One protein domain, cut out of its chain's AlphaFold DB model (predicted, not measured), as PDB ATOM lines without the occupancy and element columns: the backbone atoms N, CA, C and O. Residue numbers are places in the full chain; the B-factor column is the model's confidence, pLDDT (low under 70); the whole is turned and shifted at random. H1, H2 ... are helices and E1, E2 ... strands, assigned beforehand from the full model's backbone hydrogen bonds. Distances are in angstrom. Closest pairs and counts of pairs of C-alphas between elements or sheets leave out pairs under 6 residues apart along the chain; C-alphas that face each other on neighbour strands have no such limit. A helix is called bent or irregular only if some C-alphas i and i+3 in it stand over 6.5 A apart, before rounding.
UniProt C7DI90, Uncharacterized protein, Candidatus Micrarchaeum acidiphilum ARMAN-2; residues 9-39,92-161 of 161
ATOM      1  N   VAL A   9      33.649 -13.995 -32.900       82.62
ATOM      2  CA  VAL A   9      32.930 -14.420 -34.096       82.62
ATOM      3  C   VAL A   9      31.446 -14.195 -33.821       82.62
ATOM      4  O   VAL A   9      30.934 -14.751 -32.843       82.62
ATOM      5  N   PRO A  10      30.734 -13.386 -34.628       87.12
ATOM      6  CA  PRO A  10      29.297 -13.233 -34.457       87.12
ATOM      7  C   PRO A  10      28.640 -14.607 -34.580       87.12
ATOM      8  O   PRO A  10      28.960 -15.379 -35.485       87.12
ATOM      9  N   MET A  11      27.760 -14.931 -33.637       90.56
ATOM     10  CA  MET A  11      27.082 -16.216 -33.591       90.56
ATOM     11  C   MET A  11      26.160 -16.354 -34.809       90.56
ATOM     12  O   MET A  11      25.239 -15.547 -34.964       90.56
ATOM     13  N   PRO A  12      26.376 -17.372 -35.659       92.19
ATOM     14  CA  PRO A  12      25.475 -17.673 -36.758       92.19
ATOM     15  C   PRO A  12      24.059 -17.984 -36.258       92.19
ATOM     16  O   PRO A  12      23.875 -18.551 -35.176       92.19
ATOM     17  N   THR A  13      23.041 -17.624 -37.040       92.25
ATOM     18  CA  THR A  13      21.634 -17.801 -36.649       92.25
ATOM     19  C   THR A  13      21.268 -19.271 -36.431       92.25
ATOM     20  O   THR A  13      20.508 -19.582 -35.519       92.25
ATOM     21  N   ASP A  14      21.836 -20.187 -37.211       92.25
ATOM     22  CA  ASP A  14      21.683 -21.636 -37.053       92.25
ATOM     23  C   ASP A  14      22.234 -22.135 -35.708       92.25
ATOM     24  O   ASP A  14      21.577 -22.928 -35.027       92.25
ATOM     25  N   VAL A  15      23.386 -21.618 -35.270       92.50
ATOM     26  CA  VAL A  15      23.967 -21.929 -33.954       92.50
ATOM     27  C   VAL A  15      23.068 -21.402 -32.837       92.50
ATOM     28  O   VAL A  15      22.757 -22.143 -31.904       92.50
ATOM     29  N   LEU A  16      22.592 -20.158 -32.953       93.06
ATOM     30  CA  LEU A  16      21.676 -19.557 -31.981       93.06
ATOM     31  C   LEU A  16      20.382 -20.372 -31.844       93.06
ATOM     32  O   LEU A  16      19.978 -20.707 -30.730       93.06
ATOM     33  N   ILE A  17      19.756 -20.738 -32.967       94.75
ATOM     34  CA  ILE A  17      18.549 -21.576 -32.988       94.75
ATOM     35  C   ILE A  17      18.832 -22.934 -32.340       94.75
ATOM     36  O   ILE A  17      18.035 -23.401 -31.529       94.75
ATOM     37  N   THR A  18      19.976 -23.550 -32.644       94.75
ATOM     38  CA  THR A  18      20.363 -24.844 -32.065       94.75
ATOM     39  C   THR A  18      20.511 -24.756 -30.546       94.75
ATOM     40  O   THR A  18      19.983 -25.607 -29.834       94.75
ATOM     41  N   ILE A  19      21.159 -23.709 -30.028       94.06
ATOM     42  CA  ILE A  19      21.297 -23.478 -28.581       94.06
ATOM     43  C   ILE A  19      19.926 -23.307 -27.921       94.06
ATOM     44  O   ILE A  19      19.667 -23.919 -26.884       94.06
ATOM     45  N   ILE A  20      19.037 -22.515 -28.531       94.75
ATOM     46  CA  ILE A  20      17.673 -22.314 -28.027       94.75
ATOM     47  C   ILE A  20      16.914 -23.645 -27.998       94.75
ATOM     48  O   ILE A  20      16.278 -23.958 -26.994       94.75
ATOM     49  N   LEU A  21      17.005 -24.457 -29.053       96.25
ATOM     50  CA  LEU A  21      16.364 -25.773 -29.102       96.25
ATOM     51  C   LEU A  21      16.889 -26.709 -28.009       96.25
ATOM     52  O   LEU A  21      16.090 -27.348 -27.325       96.25
ATOM     53  N   ILE A  22      18.209 -26.761 -27.796       95.56
ATOM     54  CA  ILE A  22      18.813 -27.562 -26.721       95.56
ATOM     55  C   ILE A  22      18.313 -27.080 -25.353       95.56
ATOM     56  O   ILE A  22      17.942 -27.907 -24.524       95.56
ATOM     57  N   ALA A  23      18.239 -25.766 -25.122       95.44
ATOM     58  CA  ALA A  23      17.726 -25.198 -23.875       95.44
ATOM     59  C   ALA A  23      16.249 -25.544 -23.636       95.44
ATOM     60  O   ALA A  23      15.872 -25.944 -22.538       95.44
ATOM     61  N   VAL A  24      15.402 -25.446 -24.665       95.38
ATOM     62  CA  VAL A  24      13.982 -25.820 -24.568       95.38
ATOM     63  C   VAL A  24      13.824 -27.310 -24.256       95.38
ATOM     64  O   VAL A  24      13.005 -27.676 -23.410       95.38
ATOM     65  N   LEU A  25      14.614 -28.173 -24.905       95.50
ATOM     66  CA  LEU A  25      14.612 -29.613 -24.644       95.50
ATOM     67  C   LEU A  25      15.111 -29.943 -23.235       95.50
ATOM     68  O   LEU A  25      14.511 -30.790 -22.574       95.50
ATOM     69  N   GLU A  26      16.161 -29.270 -22.761       94.25
ATOM     70  CA  GLU A  26      16.677 -29.420 -21.398       94.25
ATOM     71  C   GLU A  26      15.599 -29.058 -20.377       94.25
ATOM     72  O   GLU A  26      15.251 -29.895 -19.547       94.25
ATOM     73  N   VAL A  27      14.980 -27.880 -20.498       94.38
ATOM     74  CA  VAL A  27      13.920 -27.438 -19.583       94.38
ATOM     75  C   VAL A  27      12.729 -28.399 -19.620       94.38
ATOM     76  O   VAL A  27      12.206 -28.788 -18.573       94.38
ATOM     77  N   GLY A  28      12.319 -28.838 -20.813       93.50
ATOM     78  CA  GLY A  28      11.241 -29.812 -20.986       93.50
ATOM     79  C   GLY A  28      11.538 -31.153 -20.308       93.50
ATOM     80  O   GLY A  28      10.700 -31.673 -19.564       93.50
ATOM     81  N   LEU A  29      12.744 -31.690 -20.512       92.88
ATOM     82  CA  LEU A  29      13.206 -32.923 -19.878       92.88
ATOM     83  C   LEU A  29      13.290 -32.766 -18.358       92.88
ATOM     84  O   LEU A  29      12.822 -33.635 -17.622       92.88
ATOM     85  N   SER A  30      13.818 -31.640 -17.887       91.44
ATOM     86  CA  SER A  30      13.930 -31.298 -16.474       91.44
ATOM     87  C   SER A  30      12.559 -31.290 -15.804       91.44
ATOM     88  O   SER A  30      12.361 -31.988 -14.811       91.44
ATOM     89  N   ILE A  31      11.561 -30.619 -16.382       90.56
ATOM     90  CA  ILE A  31      10.182 -30.622 -15.863       90.56
ATOM     91  C   ILE A  31       9.593 -32.034 -15.869       90.56
ATOM     92  O   ILE A  31       8.975 -32.455 -14.886       90.56
ATOM     93  N   PHE A  32       9.774 -32.777 -16.962       91.19
ATOM     94  CA  PHE A  32       9.271 -34.142 -17.073       91.19
ATOM     95  C   PHE A  32       9.844 -35.044 -15.970       91.19
ATOM     96  O   PHE A  32       9.093 -35.733 -15.275       91.19
ATOM     97  N   LEU A  33      11.159 -34.983 -15.748       90.25
ATOM     98  CA  LEU A  33      11.837 -35.728 -14.693       90.25
ATOM     99  C   LEU A  33      11.393 -35.276 -13.300       90.25
ATOM    100  O   LEU A  33      11.083 -36.133 -12.473       90.25
ATOM    101  N   GLN A  34      11.263 -33.969 -13.035       87.81
ATOM    102  CA  GLN A  34      10.727 -33.475 -11.756       87.81
ATOM    103  C   GLN A  34       9.356 -34.071 -11.471       87.81
ATOM    104  O   GLN A  34       9.113 -34.578 -10.379       87.81
ATOM    105  N   ARG A  35       8.451 -34.059 -12.451       85.06
ATOM    106  CA  ARG A  35       7.084 -34.554 -12.253       85.06
ATOM    107  C   ARG A  35       7.013 -36.067 -12.123       85.06
ATOM    108  O   ARG A  35       6.165 -36.564 -11.389       85.06
ATOM    109  N   LYS A  36       7.902 -36.794 -12.800       86.44
ATOM    110  CA  LYS A  36       7.991 -38.252 -12.687       86.44
ATOM    111  C   LYS A  36       8.588 -38.692 -11.346       86.44
ATOM    112  O   LYS A  36       8.171 -39.710 -10.802       86.44
ATOM    113  N   LEU A  37       9.551 -37.941 -10.812       85.31
ATOM    114  CA  LEU A  37      10.304 -38.317  -9.610       85.31
ATOM    115  C   LEU A  37       9.704 -37.762  -8.311       85.31
ATOM    116  O   LEU A  37       9.852 -38.384  -7.254       85.31
ATOM    117  N   ILE A  38       9.018 -36.617  -8.368       83.94
ATOM    118  CA  ILE A  38       8.388 -35.984  -7.207       83.94
ATOM    119  C   ILE A  38       6.931 -36.426  -7.097       83.94
ATOM    120  O   ILE A  38       6.091 -36.113  -7.941       83.94
ATOM    121  N   ASN A  39       6.582 -37.061  -5.977       83.56
ATOM    122  CA  ASN A  39       5.184 -37.292  -5.636       83.56
ATOM    123  C   ASN A  39       4.552 -35.995  -5.098       83.56
ATOM    124  O   ASN A  39       4.638 -35.688  -3.907       83.56
ATOM    125  N   PHE A  92      17.387 -33.476  -7.569       83.75
ATOM    126  CA  PHE A  92      18.774 -33.085  -7.871       83.75
ATOM    127  C   PHE A  92      19.396 -33.871  -9.024       83.75
ATOM    128  O   PHE A  92      20.421 -33.440  -9.539       83.75
ATOM    129  N   VAL A  93      18.776 -34.961  -9.494       81.75
ATOM    130  CA  VAL A  93      19.231 -35.696 -10.690       81.75
ATOM    131  C   VAL A  93      19.282 -34.824 -11.953       81.75
ATOM    132  O   VAL A  93      19.971 -35.155 -12.911       81.75
ATOM    133  N   ILE A  94      18.589 -33.687 -11.944       86.69
ATOM    134  CA  ILE A  94      18.569 -32.724 -13.047       86.69
ATOM    135  C   ILE A  94      19.882 -31.955 -13.144       86.69
ATOM    136  O   ILE A  94      20.329 -31.638 -14.240       86.69
ATOM    137  N   LEU A  95      20.532 -31.691 -12.009       89.44
ATOM    138  CA  LEU A  95      21.758 -30.903 -11.985       89.44
ATOM    139  C   LEU A  95      22.897 -31.590 -12.767       89.44
ATOM    140  O   LEU A  95      23.491 -30.926 -13.609       89.44
ATOM    141  N   PRO A  96      23.174 -32.901 -12.601       91.81
ATOM    142  CA  PRO A  96      24.115 -33.614 -13.465       91.81
ATOM    143  C   PRO A  96      23.785 -33.537 -14.958       91.81
ATOM    144  O   PRO A  96      24.698 -33.431 -15.770       91.81
ATOM    145  N   ILE A  97      22.500 -33.567 -15.330       91.94
ATOM    146  CA  ILE A  97      22.069 -33.475 -16.734       91.94
ATOM    147  C   ILE A  97      22.391 -32.086 -17.286       91.94
ATOM    148  O   ILE A  97      23.017 -31.974 -18.339       91.94
ATOM    149  N   PHE A  98      22.031 -31.037 -16.543       93.38
ATOM    150  CA  PHE A  98      22.377 -29.664 -16.891       93.38
ATOM    151  C   PHE A  98      23.895 -29.494 -17.042       93.38
ATOM    152  O   PHE A  98      24.360 -28.968 -18.050       93.38
ATOM    153  N   LEU A  99      24.678 -29.995 -16.081       94.69
ATOM    154  CA  LEU A  99      26.140 -29.918 -16.114       94.69
ATOM    155  C   LEU A  99      26.734 -30.672 -17.308       94.69
ATOM    156  O   LEU A  99      27.664 -30.169 -17.932       94.69
ATOM    157  N   ALA A 100      26.197 -31.842 -17.659       94.81
ATOM    158  CA  ALA A 100      26.635 -32.587 -18.835       94.81
ATOM    159  C   ALA A 100      26.366 -31.801 -20.128       94.81
ATOM    160  O   ALA A 100      27.237 -31.705 -20.991       94.81
ATOM    161  N   ILE A 101      25.195 -31.173 -20.254       94.31
ATOM    162  CA  ILE A 101      24.890 -30.335 -21.418       94.31
ATOM    163  C   ILE A 101      25.828 -29.121 -21.461       94.31
ATOM    164  O   ILE A 101      26.432 -28.840 -22.497       94.31
ATOM    165  N   TYR A 102      26.001 -28.447 -20.325       94.56
ATOM    166  CA  TYR A 102      26.755 -27.203 -20.220       94.56
ATOM    167  C   TYR A 102      28.267 -27.380 -20.420       94.56
ATOM    168  O   TYR A 102      28.881 -26.604 -21.143       94.56
ATOM    169  N   TYR A 103      28.875 -28.396 -19.802       94.56
ATOM    170  CA  TYR A 103      30.330 -28.590 -19.812       94.56
ATOM    171  C   TYR A 103      30.827 -29.600 -20.849       94.56
ATOM    172  O   TYR A 103      32.012 -29.583 -21.173       94.56
ATOM    173  N   VAL A 104      29.961 -30.474 -21.373       94.81
ATOM    174  CA  VAL A 104      30.365 -31.516 -22.335       94.81
ATOM    175  C   VAL A 104      29.733 -31.267 -23.699       94.81
ATOM    176  O   VAL A 104      30.456 -31.097 -24.676       94.81
ATOM    177  N   VAL A 105      28.400 -31.201 -23.782       94.19
ATOM    178  CA  VAL A 105      27.697 -31.140 -25.077       94.19
ATOM    179  C   VAL A 105      27.961 -29.822 -25.803       94.19
ATOM    180  O   VAL A 105      28.407 -29.837 -26.949       94.19
ATOM    181  N   LEU A 106      27.728 -28.680 -25.147       92.94
ATOM    182  CA  LEU A 106      27.907 -27.374 -25.789       92.94
ATOM    183  C   LEU A 106      29.370 -27.114 -26.191       92.94
ATOM    184  O   LEU A 106      29.589 -26.718 -27.338       92.94
ATOM    185  N   PRO A 107      30.387 -27.387 -25.345       92.88
ATOM    186  CA  PRO A 107      31.781 -27.247 -25.755       92.88
ATOM    187  C   PRO A 107      32.200 -28.237 -26.848       92.88
ATOM    188  O   PRO A 107      32.974 -27.861 -27.722       92.88
ATOM    189  N   ALA A 108      31.673 -29.466 -26.870       92.69
ATOM    190  CA  ALA A 108      31.965 -30.412 -27.951       92.69
ATOM    191  C   ALA A 108      31.402 -29.948 -29.306       92.69
ATOM    192  O   ALA A 108      32.030 -30.164 -30.340       92.69
ATOM    193  N   MET A 109      30.239 -29.288 -29.308       90.94
ATOM    194  CA  MET A 109      29.604 -28.791 -30.532       90.94
ATOM    195  C   MET A 109      30.174 -27.448 -31.007       90.94
ATOM    196  O   MET A 109      30.300 -27.224 -32.210       90.94
ATOM    197  N   PHE A 110      30.503 -26.545 -30.077       89.94
ATOM    198  CA  PHE A 110      30.789 -25.141 -30.393       89.94
ATOM    199  C   PHE A 110      32.119 -24.620 -29.836       89.94
ATOM    200  O   PHE A 110      32.547 -23.538 -30.222       89.94
ATOM    201  N   GLY A 111      32.810 -25.370 -28.973       81.69
ATOM    202  CA  GLY A 111      33.976 -24.898 -28.216       81.69
ATOM    203  C   GLY A 111      35.218 -24.569 -29.047       81.69
ATOM    204  O   GLY A 111      36.106 -23.878 -28.560       81.69
ATOM    205  N   SER A 112      35.276 -24.997 -30.311       78.31
ATOM    206  CA  SER A 112      36.336 -24.598 -31.248       78.31
ATOM    207  C   SER A 112      36.190 -23.158 -31.755       78.31
ATOM    208  O   SER A 112      37.116 -22.630 -32.371       78.31
ATOM    209  N   LYS A 113      35.042 -22.509 -31.512       77.38
ATOM    210  CA  LYS A 113      34.734 -21.160 -31.992       77.38
ATOM    211  C   LYS A 113      34.208 -20.295 -30.849       77.38
ATOM    212  O   LYS A 113      33.250 -20.642 -30.165       77.38
ATOM    213  N   ASN A 114      34.799 -19.115 -30.684       80.75
ATOM    214  CA  ASN A 114      34.328 -18.122 -29.721       80.75
ATOM    215  C   ASN A 114      33.126 -17.366 -30.306       80.75
ATOM    216  O   ASN A 114      33.261 -16.235 -30.772       80.75
ATOM    217  N   TYR A 115      31.970 -18.035 -30.357       87.38
ATOM    218  CA  TYR A 115      30.723 -17.448 -30.838       87.38
ATOM    219  C   TYR A 115      30.101 -16.514 -29.804       87.38
ATOM    220  O   TYR A 115      29.900 -16.914 -28.654       87.38
ATOM    221  N   PHE A 116      29.723 -15.315 -30.252       87.31
ATOM    222  CA  PHE A 116      29.081 -14.297 -29.424       87.31
ATOM    223  C   PHE A 116      27.775 -13.783 -30.029       87.31
ATOM    224  O   PHE A 116      27.684 -13.518 -31.226       87.31
ATOM    225  N   PHE A 117      26.777 -13.564 -29.181       86.19
ATOM    226  CA  PHE A 117      25.515 -12.920 -29.517       86.19
ATOM    227  C   PHE A 117      25.234 -11.811 -28.501       86.19
ATOM    228  O   PHE A 117      25.149 -12.079 -27.308       86.19
ATOM    229  N   MET A 118      25.122 -10.558 -28.957       84.75
ATOM    230  CA  MET A 118      24.921  -9.385 -28.083       84.75
ATOM    231  C   MET A 118      25.941  -9.286 -26.928       84.75
ATOM    232  O   MET A 118      25.597  -8.922 -25.808       84.75
ATOM    233  N   GLY A 119      27.204  -9.641 -27.191       84.56
ATOM    234  CA  GLY A 119      28.271  -9.649 -26.181       84.56
ATOM    235  C   GLY A 119      28.286 -10.877 -25.265       84.56
ATOM    236  O   GLY A 119      29.228 -11.011 -24.491       84.56
ATOM    237  N   LEU A 120      27.312 -11.784 -25.388       88.00
ATOM    238  CA  LEU A 120      27.241 -13.034 -24.633       88.00
ATOM    239  C   LEU A 120      27.835 -14.198 -25.426       88.00
ATOM    240  O   LEU A 120      27.513 -14.385 -26.600       88.00
ATOM    241  N   GLY A 121      28.667 -15.011 -24.784       91.31
ATOM    242  CA  GLY A 121      29.151 -16.273 -25.333       91.31
ATOM    243  C   GLY A 121      28.037 -17.320 -25.451       91.31
ATOM    244  O   GLY A 121      27.008 -17.243 -24.781       91.31
ATOM    245  N   TYR A 122      28.240 -18.350 -26.272       91.19
ATOM    246  CA  TYR A 122      27.241 -19.414 -26.478       91.19
ATOM    247  C   TYR A 122      26.765 -20.106 -25.184       91.19
ATOM    248  O   TYR A 122      25.587 -20.445 -25.071       91.19
ATOM    249  N   LEU A 123      27.648 -20.271 -24.193       93.06
ATOM    250  CA  LEU A 123      27.300 -20.818 -22.875       93.06
ATOM    251  C   LEU A 123      26.395 -19.875 -22.075       93.06
ATOM    252  O   LEU A 123      25.447 -20.315 -21.428       93.06
ATOM    253  N   GLU A 124      26.670 -18.575 -22.141       93.69
ATOM    254  CA  GLU A 124      25.904 -17.545 -21.439       93.69
ATOM    255  C   GLU A 124      24.520 -17.390 -22.068       93.69
ATOM    256  O   GLU A 124      23.522 -17.341 -21.354       93.69
ATOM    257  N   VAL A 125      24.440 -17.412 -23.404       93.69
ATOM    258  CA  VAL A 125      23.166 -17.445 -24.134       93.69
ATOM    259  C   VAL A 125      22.341 -18.658 -23.712       93.69
ATOM    260  O   VAL A 125      21.174 -18.505 -23.356       93.69
ATOM    261  N   PHE A 126      22.941 -19.852 -23.690       94.94
ATOM    262  CA  PHE A 126      22.261 -21.059 -23.219       94.94
ATOM    263  C   PHE A 126      21.729 -20.890 -21.791       94.94
ATOM    264  O   PHE A 126      20.552 -21.147 -21.542       94.94
ATOM    265  N   PHE A 127      22.566 -20.410 -20.868       95.12
ATOM    266  CA  PHE A 127      22.182 -20.205 -19.473       95.12
ATOM    267  C   PHE A 127      21.007 -19.232 -19.334       95.12
ATOM    268  O   PHE A 127      20.043 -19.527 -18.629       95.12
ATOM    269  N   VAL A 128      21.050 -18.097 -20.039       95.62
ATOM    270  CA  VAL A 128      19.972 -17.098 -20.027       95.62
ATOM    271  C   VAL A 128      18.672 -17.696 -20.558       95.62
ATOM    272  O   VAL A 128      17.622 -17.509 -19.942       95.62
ATOM    273  N   VAL A 129      18.722 -18.453 -21.658       95.31
ATOM    274  CA  VAL A 129      17.527 -19.090 -22.231       95.31
ATOM    275  C   VAL A 129      16.952 -20.131 -21.272       95.31
ATOM    276  O   VAL A 129      15.753 -20.090 -21.001       95.31
ATOM    277  N   VAL A 130      17.781 -21.017 -20.706       95.31
ATOM    278  CA  VAL A 130      17.349 -22.004 -19.698       95.31
ATOM    279  C   VAL A 130      16.729 -21.310 -18.487       95.31
ATOM    280  O   VAL A 130      15.678 -21.731 -18.010       95.31
ATOM    281  N   PHE A 131      17.327 -20.218 -18.009       95.31
ATOM    282  CA  PHE A 131      16.819 -19.470 -16.862       95.31
ATOM    283  C   PHE A 131      15.447 -18.839 -17.140       95.31
ATOM    284  O   PHE A 131      14.502 -19.047 -16.377       95.31
ATOM    285  N   VAL A 132      15.310 -18.112 -18.254       96.25
ATOM    286  CA  VAL A 132      14.047 -17.470 -18.649       96.25
ATOM    287  C   VAL A 132      12.959 -18.517 -18.887       96.25
ATOM    288  O   VAL A 132      11.860 -18.401 -18.338       96.25
ATOM    289  N   MET A 133      13.268 -19.574 -19.640       94.81
ATOM    290  CA  MET A 133      12.335 -20.672 -19.892       94.81
ATOM    291  C   MET A 133      11.967 -21.405 -18.602       94.81
ATOM    292  O   MET A 133      10.795 -21.694 -18.386       94.81
ATOM    293  N   GLY A 134      12.924 -21.637 -17.704       92.31
ATOM    294  CA  GLY A 134      12.689 -22.255 -16.404       92.31
ATOM    295  C   GLY A 134      11.709 -21.461 -15.539       92.31
ATOM    296  O   GLY A 134      10.802 -22.047 -14.944       92.31
ATOM    297  N   ILE A 135      11.821 -20.127 -15.518       94.25
ATOM    298  CA  ILE A 135      10.859 -19.256 -14.825       94.25
ATOM    299  C   ILE A 135       9.471 -19.372 -15.459       94.25
ATOM    300  O   ILE A 135       8.493 -19.616 -14.746       94.25
ATOM    301  N   ILE A 136       9.375 -19.234 -16.785       94.81
ATOM    302  CA  ILE A 136       8.101 -19.323 -17.515       94.81
ATOM    303  C   ILE A 136       7.429 -20.672 -17.235       94.81
ATOM    304  O   ILE A 136       6.264 -20.735 -16.838       94.81
ATOM    305  N   SER A 137       8.180 -21.760 -17.372       91.69
ATOM    306  CA  SER A 137       7.707 -23.109 -17.106       91.69
ATOM    307  C   SER A 137       7.285 -23.318 -15.655       91.69
ATOM    308  O   SER A 137       6.266 -23.964 -15.419       91.69
ATOM    309  N   SER A 138       8.004 -22.752 -14.682       89.88
ATOM    310  CA  SER A 138       7.626 -22.810 -13.264       89.88
ATOM    311  C   SER A 138       6.251 -22.182 -13.024       89.88
ATOM    312  O   SER A 138       5.388 -22.789 -12.381       89.88
ATOM    313  N   VAL A 139       5.990 -21.012 -13.620       92.94
ATOM    314  CA  VAL A 139       4.677 -20.352 -13.546       92.94
ATOM    315  C   VAL A 139       3.591 -21.214 -14.197       92.94
ATOM    316  O   VAL A 139       2.529 -21.416 -13.603       92.94
ATOM    317  N   ILE A 140       3.850 -21.772 -15.383       92.25
ATOM    318  CA  ILE A 140       2.899 -22.648 -16.088       92.25
ATOM    319  C   ILE A 140       2.562 -23.883 -15.240       92.25
ATOM    320  O   ILE A 140       1.385 -24.211 -15.059       92.25
ATOM    321  N   VAL A 141       3.575 -24.549 -14.681       89.50
ATOM    322  CA  VAL A 141       3.400 -25.732 -13.829       89.50
ATOM    323  C   VAL A 141       2.615 -25.381 -12.569       89.50
ATOM    324  O   VAL A 141       1.690 -26.111 -12.215       89.50
ATOM    325  N   LEU A 142       2.901 -24.242 -11.932       89.00
ATOM    326  CA  LEU A 142       2.165 -23.773 -10.759       89.00
ATOM    327  C   LEU A 142       0.673 -23.572 -11.063       89.00
ATOM    328  O   LEU A 142      -0.188 -23.989 -10.283       89.00
ATOM    329  N   LEU A 143       0.355 -22.935 -12.193       91.56
ATOM    330  CA  LEU A 143      -1.027 -22.706 -12.617       91.56
ATOM    331  C   LEU A 143      -1.746 -24.026 -12.919       91.56
ATOM    332  O   LEU A 143      -2.885 -24.216 -12.482       91.56
ATOM    333  N   TYR A 144      -1.077 -24.952 -13.607       90.38
ATOM    334  CA  TYR A 144      -1.605 -26.288 -13.871       90.38
ATOM    335  C   TYR A 144      -1.878 -27.052 -12.568       90.38
ATOM    336  O   TYR A 144      -2.964 -27.601 -12.376       90.38
ATOM    337  N   ASP A 145      -0.920 -27.056 -11.642       86.06
ATOM    338  CA  ASP A 145      -1.011 -27.787 -10.379       86.06
ATOM    339  C   ASP A 145      -2.124 -27.250  -9.479       86.06
ATOM    340  O   ASP A 145      -2.802 -28.042  -8.817       86.06
ATOM    341  N   ARG A 146      -2.338 -25.927  -9.477       85.81
ATOM    342  CA  ARG A 146      -3.459 -25.282  -8.781       85.81
ATOM    343  C   ARG A 146      -4.803 -25.692  -9.367       85.81
ATOM    344  O   ARG A 146      -5.702 -26.022  -8.601       85.81
ATOM    345  N   LYS A 147      -4.946 -25.678 -10.696       89.25
ATOM    346  CA  LYS A 147      -6.184 -26.120 -11.356       89.25
ATOM    347  C   LYS A 147      -6.475 -27.583 -11.037       89.25
ATOM    348  O   LYS A 147      -7.569 -27.893 -10.584       89.25
ATOM    349  N   LYS A 148      -5.473 -28.456 -11.167       86.31
ATOM    350  CA  LYS A 148      -5.616 -29.881 -10.855       86.31
ATOM    351  C   LYS A 148      -6.009 -30.124  -9.394       86.31
ATOM    352  O   LYS A 148      -6.876 -30.940  -9.134       86.31
ATOM    353  N   ALA A 149      -5.409 -29.397  -8.449       82.94
ATOM    354  CA  ALA A 149      -5.748 -29.522  -7.029       82.94
ATOM    355  C   ALA A 149      -7.208 -29.158  -6.724       82.94
ATOM    356  O   ALA A 149      -7.818 -29.776  -5.859       82.94
ATOM    357  N   LYS A 150      -7.748 -28.137  -7.405       85.69
ATOM    358  CA  LYS A 150      -9.148 -27.732  -7.239       85.69
ATOM    359  C   LYS A 150     -10.103 -28.805  -7.750       85.69
ATOM    360  O   LYS A 150     -11.021 -29.159  -7.027       85.69
ATOM    361  N   LEU A 151      -9.824 -29.356  -8.932       86.06
ATOM    362  CA  LEU A 151     -10.622 -30.432  -9.522       86.06
ATOM    363  C   LEU A 151     -10.643 -31.677  -8.623       86.06
ATOM    364  O   LEU A 151     -11.713 -32.164  -8.288       86.06
ATOM    365  N   GLU A 152      -9.475 -32.118  -8.135       83.19
ATOM    366  CA  GLU A 152      -9.387 -33.260  -7.207       83.19
ATOM    367  C   GLU A 152     -10.194 -33.016  -5.910       83.19
ATOM    368  O   GLU A 152     -10.830 -33.928  -5.392       83.19
ATOM    369  N   ALA A 153     -10.217 -31.782  -5.389       80.44
ATOM    370  CA  ALA A 153     -10.969 -31.441  -4.178       80.44
ATOM    371  C   ALA A 153     -12.491 -31.336  -4.400       80.44
ATOM    372  O   ALA A 153     -13.263 -31.547  -3.465       80.44
ATOM    373  N   GLU A 154     -12.930 -30.966  -5.603       83.69
ATOM    374  CA  GLU A 154     -14.347 -30.941  -5.985       83.69
ATOM    375  C   GLU A 154     -14.882 -32.365  -6.187       83.69
ATOM    376  O   GLU A 154     -15.960 -32.683  -5.687       83.69
ATOM    377  N   GLU A 155     -14.094 -33.244  -6.812       80.75
ATOM    378  CA  GLU A 155     -14.415 -34.668  -6.976       80.75
ATOM    379  C   GLU A 155     -14.545 -35.395  -5.626       80.75
ATOM    380  O   GLU A 155     -15.511 -36.125  -5.412       80.75
ATOM    381  N   GLU A 156     -13.632 -35.157  -4.677       75.19
ATOM    382  CA  GLU A 156     -13.706 -35.756  -3.331       75.19
ATOM    383  C   GLU A 156     -14.956 -35.305  -2.550       75.19
ATOM    384  O   GLU A 156     -15.553 -36.094  -1.812       75.19
ATOM    385  N   LYS A 157     -15.391 -34.049  -2.722       75.00
ATOM    386  CA  LYS A 157     -16.629 -33.532  -2.111       75.00
ATOM    387  C   LYS A 157     -17.885 -34.102  -2.765       75.00
ATOM    388  O   LYS A 157     -18.840 -34.414  -2.062       75.00
ATOM    389  N   ALA A 158     -17.878 -34.253  -4.088       76.25
ATOM    390  CA  ALA A 158     -18.990 -34.844  -4.826       76.25
ATOM    391  C   ALA A 158     -19.147 -36.347  -4.548       76.25
ATOM    392  O   ALA A 158     -20.265 -36.837  -4.512       76.25
ATOM    393  N   ALA A 159     -18.050 -37.073  -4.306       72.81
ATOM    394  CA  ALA A 159     -18.084 -38.497  -3.959       72.81
ATOM    395  C   ALA A 159     -18.468 -38.779  -2.491       72.81
ATOM    396  O   ALA A 159     -18.704 -39.931  -2.133       72.81
ATOM    397  N   SER A 160     -18.485 -37.752  -1.633       66.50
ATOM    398  CA  SER A 160     -18.864 -37.845  -0.214       66.50
ATOM    399  C   SER A 160     -20.234 -37.229   0.103       66.50
ATOM    400  O   SER A 160     -20.629 -37.221   1.270       66.50
ATOM    401  N   SER A 161     -20.941 -36.732  -0.920       52.97
ATOM    402  CA  SER A 161     -22.325 -36.235  -0.861       52.97
ATOM    403  C   SER A 161     -23.272 -37.243  -1.501       52.97
ATOM    404  O   SER A 161     -24.413 -37.353  -1.007       52.97
TER     405      SER A 161
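This is residues 9 to 39 and 92 to 161 of the 161 residues of an uncharacterized protein of Candidatus Micrarchaeum acidiphilum ARMAN-2 (UniProt C7DI90). Three helices form a small, loosely joined up-and-down bundle, in which each helix runs against the one before it in the chain; the last and longest, H3, runs on well past the other two, and its residues 142 to 158 stick out as an arm. At the opposite end of the bundle, the three-residue strand E1 lies in the turn between H2 and H3. The printed part has 101 residues, with three named helices and one named strand in the order H1, H2, E1, H3, and its class is mostly helix. It is only just loose, close to extended, with a radius of gyration of the C-alphas of 18.7 A, and it spans 68 by 25 by 17 A.

H1, residues 13 to 37, begins with C-alpha 13 at (21.634, -17.801, -36.649) and is 35.8 A long from first to last C-alpha. H2, residues 92 to 110, is 26.7 A long and begins with C-alpha 92 at (18.774, -33.085, -7.871). It is irregular, but only just: C-alphas 103 and 106 are 6.6 A apart. E1, residues 115 to 117, is 7.0 A long. H3, residues 122 to 158, is 53.3 A long and ends with C-alpha 158 at (-18.990, -34.844, -4.826).

H1 touches H2 with residues 26 to 34 alone, and the closest C-alphas, those of Ser 30 and Ile 94, are 5.9 A apart. These two helices run opposite ways at a shallow tilt of 16 degrees. H1 touches H3 with residues 16 to 27 alone, and the closest C-alphas, those of Ala 23 and Val 130, are 5.3 A apart. They run the same way at a shallow tilt of 34.6 degrees, only just short of steep. H2 and H3 only just touch, with 3 pairs of C-alphas within 8 A, the closest being Tyr 102 and Leu 123 at 6.9 A. They run opposite ways at a shallow tilt of 32 degrees, only just short of steep. H1 and E1 are near each other, while H2 and E1 meet only through their link. E1 pairs with no named strand, but residues 9 to 10 pair with its residues 115 to 116, parallel. Every O i to N i+4 pair is within hydrogen-bond range in H1 and H3, against 11 of 15 in H2.

The two C-alphas farthest apart, those of Val 9 and Ser 161, are 68.1 A apart. Residues 142 to 161 stand free; without them the body spans 46 by 24 by 17 A. Residues 40 to 91 are not printed, and C-alphas 39 and 92 are 14.4 A apart across the cut. The links from H2 to E1 and from E1 to H3 are tight. The mean pLDDT of the printed part is 89.0, and residues 160 to 161 are under 70.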